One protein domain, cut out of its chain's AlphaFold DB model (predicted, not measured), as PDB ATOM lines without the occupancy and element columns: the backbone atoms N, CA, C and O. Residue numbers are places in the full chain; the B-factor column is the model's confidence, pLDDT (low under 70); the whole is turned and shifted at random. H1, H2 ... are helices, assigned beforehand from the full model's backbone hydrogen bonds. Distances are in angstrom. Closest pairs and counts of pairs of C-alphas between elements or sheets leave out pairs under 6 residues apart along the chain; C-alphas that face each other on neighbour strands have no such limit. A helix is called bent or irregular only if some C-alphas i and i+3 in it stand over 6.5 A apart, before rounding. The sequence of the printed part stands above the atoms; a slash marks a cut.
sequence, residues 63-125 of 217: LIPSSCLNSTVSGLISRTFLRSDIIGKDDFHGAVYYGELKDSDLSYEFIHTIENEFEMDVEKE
ATOM      1  N   LEU A  63      29.964  18.011 -29.582       88.62
ATOM      2  CA  LEU A  63      29.508  16.687 -29.975       88.62
ATOM      3  C   LEU A  63      30.412  16.121 -31.080       88.62
ATOM      4  O   LEU A  63      30.414  16.610 -32.204       88.62
ATOM      5  N   ILE A  64      31.124  15.034 -30.780       81.56
ATOM      6  CA  ILE A  64      31.921  14.305 -31.776       81.56
ATOM      7  C   ILE A  64      31.077  13.145 -32.322       81.56
ATOM      8  O   ILE A  64      30.723  12.262 -31.532       81.56
ATOM      9  N   PRO A  65      30.780  13.070 -33.637       77.88
ATOM     10  CA  PRO A  65      29.879  12.058 -34.205       77.88
ATOM     11  C   PRO A  65      30.225  10.607 -33.837       77.88
ATOM     12  O   PRO A  65      29.341   9.800 -33.545       77.88
ATOM     13  N   SER A  66      31.519  10.280 -33.747       76.25
ATOM     14  CA  SER A  66      31.994   8.944 -33.350       76.25
ATOM     15  C   SER A  66      31.556   8.524 -31.942       76.25
ATOM     16  O   SER A  66      31.490   7.331 -31.632       76.25
ATOM     17  N   SER A  67      31.234   9.482 -31.069       78.12
ATOM     18  CA  SER A  67      30.705   9.195 -29.736       78.12
ATOM     19  C   SER A  67      29.256   8.697 -29.761       78.12
ATOM     20  O   SER A  67      28.917   7.835 -28.951       78.12
ATOM     21  N   CYS A  68      28.444   9.151 -30.723       79.44
ATOM     22  CA  CYS A  68      27.056   8.713 -30.906       79.44
ATOM     23  C   CYS A  68      26.957   7.334 -31.548       79.44
ATOM     24  O   CYS A  68      26.157   6.507 -31.120       79.44
ATOM     25  N   LEU A  69      27.767   7.077 -32.577       74.31
ATOM     26  CA  LEU A  69      27.617   5.874 -33.401       74.31
ATOM     27  C   LEU A  69      28.190   4.612 -32.753       74.31
ATOM     28  O   LEU A  69      27.973   3.509 -33.248       74.31
ATOM     29  N   ASN A  70      28.933   4.753 -31.649       70.12
ATOM     30  CA  ASN A  70      29.633   3.646 -30.997       70.12
ATOM     31  C   ASN A  70      30.570   2.865 -31.953       70.12
ATOM     32  O   ASN A  70      30.997   1.756 -31.628       70.12
ATOM     33  N   SER A  71      30.907   3.447 -33.103       67.38
ATOM     34  CA  SER A  71      31.643   2.838 -34.204       67.38
ATOM     35  C   SER A  71      32.751   3.771 -34.693       67.38
ATOM     36  O   SER A  71      32.781   4.967 -34.386       67.38
ATOM     37  N   THR A  72      33.695   3.210 -35.442       65.75
ATOM     38  CA  THR A  72      34.631   3.993 -36.247       65.75
ATOM     39  C   THR A  72      33.844   4.636 -37.385       65.75
ATOM     40  O   THR A  72      33.240   3.928 -38.185       65.75
ATOM     41  N   VAL A  73      33.819   5.968 -37.424       63.81
ATOM     42  CA  VAL A  73      33.131   6.737 -38.479       63.81
ATOM     43  C   VAL A  73      33.847   6.566 -39.823       63.81
ATOM     44  O   VAL A  73      33.203   6.580 -40.862       63.81
ATOM     45  N   SER A  74      35.168   6.366 -39.793       68.75
ATOM     46  CA  SER A  74      36.026   6.300 -40.974       68.75
ATOM     47  C   SER A  74      37.221   5.361 -40.772       68.75
ATOM     48  O   SER A  74      37.615   5.051 -39.642       68.75
ATOM     49  N   GLY A  75      37.801   4.915 -41.887       82.62
ATOM     50  CA  GLY A  75      39.150   4.359 -41.961       82.62
ATOM     51  C   GLY A  75      39.259   2.857 -42.206       82.62
ATOM     52  O   GLY A  75      40.384   2.378 -42.249       82.62
ATOM     53  N   LEU A  76      38.148   2.113 -42.350       89.69
ATOM     54  CA  LEU A  76      38.123   0.646 -42.552       89.69
ATOM     55  C   LEU A  76      39.037  -0.143 -41.597       89.69
ATOM     56  O   LEU A  76      39.470  -1.252 -41.905       89.69
ATOM     57  N   ILE A  77      39.359   0.423 -40.438       90.75
ATOM     58  CA  ILE A  77      40.334  -0.125 -39.506       90.75
ATOM     59  C   ILE A  77      39.698  -0.156 -38.121       90.75
ATOM     60  O   ILE A  77      39.012   0.777 -37.702       90.75
ATOM     61  N   SER A  78      39.903  -1.255 -37.400       88.06
ATOM     62  CA  SER A  78      39.440  -1.388 -36.022       88.06
ATOM     63  C   SER A  78      40.205  -0.469 -35.066       88.06
ATOM     64  O   SER A  78      41.229   0.124 -35.387       88.06
ATOM     65  N   ARG A  79      39.784  -0.443 -33.799       86.38
ATOM     66  CA  ARG A  79      40.685   0.018 -32.733       86.38
ATOM     67  C   ARG A  79      41.947  -0.847 -32.698       86.38
ATOM     68  O   ARG A  79      41.888  -2.037 -33.024       86.38
ATOM     69  N   THR A  80      43.055  -0.252 -32.272       90.56
ATOM     70  CA  THR A  80      44.316  -0.970 -32.104       90.56
ATOM     71  C   THR A  80      44.226  -1.985 -30.963       90.56
ATOM     72  O   THR A  80      43.460  -1.816 -30.008       90.56
ATOM     73  N   PHE A  81      45.008  -3.057 -31.057       92.31
ATOM     74  CA  PHE A  81      45.157  -4.060 -30.009       92.31
ATOM     75  C   PHE A  81      46.627  -4.442 -29.836       92.31
ATOM     76  O   PHE A  81      47.420  -4.377 -30.775       92.31
ATOM     77  N   LEU A  82      46.978  -4.860 -28.620       93.44
ATOM     78  CA  LEU A  82      48.307  -5.355 -28.276       93.44
ATOM     79  C   LEU A  82      48.161  -6.718 -27.594       93.44
ATOM     80  O   LEU A  82      47.772  -6.810 -26.432       93.44
ATOM     81  N   ARG A  83      48.414  -7.781 -28.357       94.19
ATOM     82  CA  ARG A  83      48.267  -9.183 -27.958       94.19
ATOM     83  C   ARG A  83      49.583  -9.905 -28.197       94.19
ATOM     84  O   ARG A  83      49.999 -10.030 -29.341       94.19
ATOM     85  N   SER A  84      50.218 -10.382 -27.130       94.81
ATOM     86  CA  SER A  84      51.552 -10.997 -27.187       94.81
ATOM     87  C   SER A  84      51.603 -12.327 -27.943       94.81
ATOM     88  O   SER A  84      52.687 -12.781 -28.292       94.81
ATOM     89  N   ASP A  85      50.455 -12.956 -28.202       94.81
ATOM     90  CA  ASP A  85      50.347 -14.177 -29.003       94.81
ATOM     91  C   ASP A  85      50.299 -13.917 -30.519       94.81
ATOM     92  O   ASP A  85      50.414 -14.857 -31.302       94.81
ATOM     93  N   ILE A  86      50.140 -12.655 -30.937       94.00
ATOM     94  CA  ILE A  86      50.047 -12.240 -32.349       94.00
ATOM     95  C   ILE A  86      51.122 -11.201 -32.695       94.00
ATOM     96  O   ILE A  86      51.648 -11.207 -33.803       94.00
ATOM     97  N   ILE A  87      51.429 -10.299 -31.762       95.88
ATOM     98  CA  ILE A  87      52.274  -9.120 -31.965       95.88
ATOM     99  C   ILE A  87      53.611  -9.344 -31.262       95.88
ATOM    100  O   ILE A  87      53.659  -9.522 -30.040       95.88
ATOM    101  N   GLY A  88      54.692  -9.340 -32.040       94.94
ATOM    102  CA  GLY A  88      56.054  -9.459 -31.542       94.94
ATOM    103  C   GLY A  88      56.511  -8.221 -30.770       94.94
ATOM    104  O   GLY A  88      55.944  -7.137 -30.870       94.94
ATOM    105  N   LYS A  89      57.596  -8.368 -30.003       90.81
ATOM    106  CA  LYS A  89      58.158  -7.288 -29.171       90.81
ATOM    107  C   LYS A  89      58.538  -6.031 -29.969       90.81
ATOM    108  O   LYS A  89      58.477  -4.931 -29.429       90.81
ATOM    109  N   ASP A  90      58.969  -6.210 -31.214       90.88
ATOM    110  CA  ASP A  90      59.421  -5.132 -32.098       90.88
ATOM    111  C   ASP A  90      58.358  -4.724 -33.141       90.88
ATOM    112  O   ASP A  90      58.626  -3.850 -33.968       90.88
ATOM    113  N   ASP A  91      57.164  -5.327 -33.096       93.00
ATOM    114  CA  ASP A  91      56.063  -5.015 -34.008       93.00
ATOM    115  C   ASP A  91      55.277  -3.779 -33.550       93.00
ATOM    116  O   ASP A  91      55.288  -3.370 -32.385       93.00
ATOM    117  N   PHE A  92      54.543  -3.179 -34.488       93.56
ATOM    118  CA  PHE A  92      53.541  -2.171 -34.158       93.56
ATOM    119  C   PHE A  92      52.302  -2.805 -33.519       93.56
ATOM    120  O   PHE A  92      52.034  -3.996 -33.675       93.56
ATOM    121  N   HIS A  93      51.494  -1.979 -32.846       93.75
ATOM    122  CA  HIS A  93      50.152  -2.397 -32.445       93.75
ATOM    123  C   HIS A  93      49.350  -2.831 -33.675       93.75
ATOM    124  O   HIS A  93      49.376  -2.170 -34.715       93.75
ATOM    125  N   GLY A  94      48.626  -3.938 -33.539       93.81
ATOM    126  CA  GLY A  94      47.808  -4.484 -34.610       93.81
ATOM    127  C   GLY A  94      46.468  -3.766 -34.712       93.81
ATOM    128  O   GLY A  94      45.975  -3.193 -33.739       93.81
ATOM    129  N   ALA A  95      45.853  -3.842 -35.887       93.50
ATOM    130  CA  ALA A  95      44.461  -3.484 -36.117       93.50
ATOM    131  C   ALA A  95      43.884  -4.384 -37.219       93.50
ATOM    132  O   ALA A  95      44.624  -4.903 -38.055       93.50
ATOM    133  N   VAL A  96      42.571  -4.607 -37.200       91.69
ATOM    134  CA  VAL A  96      41.871  -5.370 -38.240       91.69
ATOM    135  C   VAL A  96      41.515  -4.423 -39.376       91.69
ATOM    136  O   VAL A  96      40.947  -3.364 -39.120       91.69
ATOM    137  N   TYR A  97      41.833  -4.816 -40.608       92.88
ATOM    138  CA  TYR A  97      41.398  -4.125 -41.817       92.88
ATOM    139  C   TYR A  97      40.110  -4.761 -42.350       92.88
ATOM    140  O   TYR A  97      40.100  -5.948 -42.676       92.88
ATOM    141  N   TYR A  98      39.046  -3.966 -42.450       91.44
ATOM    142  CA  TYR A  98      37.729  -4.351 -42.961       91.44
ATOM    143  C   TYR A  98      37.663  -4.172 -44.483       91.44
ATOM    144  O   TYR A  98      36.900  -3.358 -45.009       91.44
ATOM    145  N   GLY A  99      38.524  -4.888 -45.209       93.44
ATOM    146  CA  GLY A  99      38.627  -4.772 -46.667       93.44
ATOM    147  C   GLY A  99      37.350  -5.164 -47.413       93.44
ATOM    148  O   GLY A  99      37.093  -4.658 -48.502       93.44
ATOM    149  N   GLU A 100      36.516  -6.006 -46.808       93.88
ATOM    150  CA  GLU A 100      35.196  -6.391 -47.309       93.88
ATOM    151  C   GLU A 100      34.203  -5.223 -47.385       93.88
ATOM    152  O   GLU A 100      33.228  -5.303 -48.125       93.88
ATOM    153  N   LEU A 101      34.452  -4.134 -46.649       92.19
ATOM    154  CA  LEU A 101      33.616  -2.932 -46.644       92.19
ATOM    155  C   LEU A 101      34.147  -1.830 -47.568       92.19
ATOM    156  O   LEU A 101      33.578  -0.743 -47.594       92.19
ATOM    157  N   LYS A 102      35.216  -2.085 -48.332       93.25
ATOM    158  CA  LYS A 102      35.868  -1.069 -49.171       93.25
ATOM    159  C   LYS A 102      34.913  -0.396 -50.158       93.25
ATOM    160  O   LYS A 102      34.976   0.816 -50.324       93.25
ATOM    161  N   ASP A 103      34.010  -1.162 -50.764       94.00
ATOM    162  CA  ASP A 103      33.037  -0.639 -51.732       94.00
ATOM    163  C   ASP A 103      31.904   0.169 -51.067       94.00
ATOM    164  O   ASP A 103      31.070   0.756 -51.751       94.00
ATOM    165  N   SER A 104      31.855   0.194 -49.733       91.00
ATOM    166  CA  SER A 104      30.920   0.980 -48.917       91.00
ATOM    167  C   SER A 104      31.638   2.018 -48.043       91.00
ATOM    168  O   SER A 104      31.031   2.562 -47.121       91.00
ATOM    169  N   ASP A 105      32.927   2.274 -48.285       90.12
ATOM    170  CA  ASP A 105      33.710   3.221 -47.496       90.12
ATOM    171  C   ASP A 105      33.344   4.671 -47.839       90.12
ATOM    172  O   ASP A 105      33.560   5.133 -48.958       90.12
ATOM    173  N   LEU A 106      32.834   5.399 -46.846       90.12
ATOM    174  CA  LEU A 106      32.458   6.812 -46.957       90.12
ATOM    175  C   LEU A 106      33.479   7.743 -46.289       90.12
ATOM    176  O   LEU A 106      33.187   8.915 -46.060       90.12
ATOM    177  N   SER A 107      34.676   7.249 -45.953       88.88
ATOM    178  CA  SER A 107      35.685   8.023 -45.213       88.88
ATOM    179  C   SER A 107      36.048   9.341 -45.900       88.88
ATOM    180  O   SER A 107      36.061  10.380 -45.245       88.88
ATOM    181  N   TYR A 108      36.321   9.313 -47.208       91.25
ATOM    182  CA  TYR A 108      36.659  10.524 -47.964       91.25
ATOM    183  C   TYR A 108      35.460  11.448 -48.154       91.25
ATOM    184  O   TYR A 108      35.621  12.656 -48.053       91.25
ATOM    185  N   GLU A 109      34.263  10.899 -48.375       92.25
ATOM    186  CA  GLU A 109      33.046  11.711 -48.458       92.25
ATOM    187  C   GLU A 109      32.808  12.458 -47.144       92.25
ATOM    188  O   GLU A 109      32.646  13.671 -47.164       92.25
ATOM    189  N   PHE A 110      32.911  11.770 -46.001       88.69
ATOM    190  CA  PHE A 110      32.810  12.392 -44.683       88.69
ATOM    191  C   PHE A 110      33.848  13.505 -44.488       88.69
ATOM    192  O   PHE A 110      33.489  14.596 -44.054       88.69
ATOM    193  N   ILE A 111      35.119  13.251 -44.827       89.69
ATOM    194  CA  ILE A 111      36.183  14.261 -44.726       89.69
ATOM    195  C   ILE A 111      35.843  15.475 -45.592       89.69
ATOM    196  O   ILE A 111      35.822  16.585 -45.076       89.69
ATOM    197  N   HIS A 112      35.493  15.273 -46.863       94.12
ATOM    198  CA  HIS A 112      35.173  16.366 -47.776       94.12
ATOM    199  C   HIS A 112      33.919  17.141 -47.366       94.12
ATOM    200  O   HIS A 112      33.889  18.359 -47.503       94.12
ATOM    201  N   THR A 113      32.891  16.471 -46.838       93.50
ATOM    202  CA  THR A 113      31.713  17.151 -46.287       93.50
ATOM    203  C   THR A 113      32.111  18.084 -45.151       93.50
ATOM    204  O   THR A 113      31.658  19.218 -45.138       93.50
ATOM    205  N   ILE A 114      32.975  17.644 -44.234       89.06
ATOM    206  CA  ILE A 114      33.442  18.481 -43.121       89.06
ATOM    207  C   ILE A 114      34.365  19.607 -43.608       89.06
ATOM    208  O   ILE A 114      34.207  20.744 -43.176       89.06
ATOM    209  N   GLU A 115      35.290  19.320 -44.526       92.56
ATOM    210  CA  GLU A 115      36.202  20.319 -45.104       92.56
ATOM    211  C   GLU A 115      35.454  21.435 -45.844       92.56
ATOM    212  O   GLU A 115      35.879  22.587 -45.804       92.56
ATOM    213  N   ASN A 116      34.324  21.123 -46.485       95.69
ATOM    214  CA  ASN A 116      33.491  22.121 -47.162       95.69
ATOM    215  C   ASN A 116      32.810  23.106 -46.197       95.69
ATOM    216  O   ASN A 116      32.386  24.171 -46.637       95.69
ATOM    217  N   GLU A 117      32.719  22.766 -44.910       92.31
ATOM    218  CA  GLU A 117      32.189  23.642 -43.859       92.31
ATOM    219  C   GLU A 117      33.296  24.471 -43.179       92.31
ATOM    220  O   GLU A 117      33.017  25.242 -42.261       92.31
ATOM    221  N   PHE A 118      34.569  24.311 -43.572       90.31
ATOM    222  CA  PHE A 118      35.666  25.058 -42.959       90.31
ATOM    223  C   PHE A 118      35.638  26.533 -43.359       90.31
ATOM    224  O   PHE A 118      35.810  26.898 -44.522       90.31
ATOM    225  N   GLU A 119      35.539  27.391 -42.350       87.06
ATOM    226  CA  GLU A 119      35.870  28.805 -42.457       87.06
ATOM    227  C   GLU A 119      37.352  28.982 -42.099       87.06
ATOM    228  O   GLU A 119      37.794  28.573 -41.030       87.06
ATOM    229  N   MET A 120      38.149  29.550 -43.009       82.69
ATOM    230  CA  MET A 120      39.600  29.713 -42.802       82.69
ATOM    231  C   MET A 120      39.962  31.020 -42.079       82.69
ATOM    232  O   MET A 120      41.052  31.127 -41.515       82.69
ATOM    233  N   ASP A 121      39.044  31.987 -42.059       82.19
ATOM    234  CA  ASP A 121      39.208  33.300 -41.430       82.19
ATOM    235  C   ASP A 121      38.494  33.339 -40.069       82.19
ATOM    236  O   ASP A 121      37.544  34.092 -39.863       82.19
ATOM    237  N   VAL A 122      38.934  32.496 -39.131       73.12
ATOM    238  CA  VAL A 122      38.372  32.453 -37.771       73.12
ATOM    239  C   VAL A 122      39.261  33.247 -36.822       73.12
ATOM    240  O   VAL A 122      40.458  32.974 -36.686       73.12
ATOM    241  N   GLU A 123      38.684  34.230 -36.132       73.88
ATOM    242  CA  GLU A 123      39.375  34.884 -35.025       73.88
ATOM    243  C   GLU A 123      39.584  33.885 -33.882       73.88
ATOM    244  O   GLU A 123      38.667  33.170 -33.481       73.88
ATOM    245  N   LYS A 124      40.798  33.845 -33.322       67.69
ATOM    246  CA  LYS A 124      41.064  33.026 -32.136       67.69
ATOM    247  C   LYS A 124      40.208  33.519 -30.970       67.69
ATOM    248  O   LYS A 124      40.482  34.578 -30.402       67.69
ATOM    249  N   GLU A 125      39.218  32.727 -30.562       65.00
ATOM    250  CA  GLU A 125      38.527  32.952 -29.296       65.00
ATOM    251  C   GLU A 125      39.488  32.673 -28.132       65.00
ATOM    252  O   GLU A 125      39.751  31.531 -27.766       65.00
TER     253      GLU A 125
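What this domain is: This is residues 63 to 125 of the 217 residues of a protein of Roseburia intestinalis XB6B4 (UniProt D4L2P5). This is a drawn-out chain with little regular structure: H3 and the tail after it reach to one end, and a wide loop within residues 70 to 98 reaches to the other. Three short helices, H1, H2 and H3 in chain order, hold 20 of the 63 printed residues; the class is all helix, with no named strand. The whole is extended, with a radius of gyration of the C-alphas of 16.7 A and spans of 50 by 33 by 21 A, only just elongated.

Where its parts are: H3, residues 107 to 115, measures 12.3 A and ends at C-alpha 115 (36.202, 20.319, -45.104). H2, residues 99 to 104, measures 9.9 A and is irregular: C-alphas 100 and 103 are 7.6 A apart. H1, residues 65 to 69, measures 6.6 A from C-alpha 65 (29.879, 12.058, -34.205).

How they stand to each other: H3 is apart from H2 and from H1, and H1 and H2 are apart. Every O i to N i+4 pair is within hydrogen-bond range in H1 and H3; H2 has 0 of 2, but 2 of 3 O i to N i+3 pairs.

The domain as a whole: The C-alphas farthest apart, of Asp 85 and Glu 123, are 50.6 A apart. Residues 112 to 125, of which 112 to 115 belong to H3, stand free. The link H1 to H2 is long, H2 to H3 tight. The printed part has no cut; pLDDT is under 70 at residues 71 to 74 and 124 to 125.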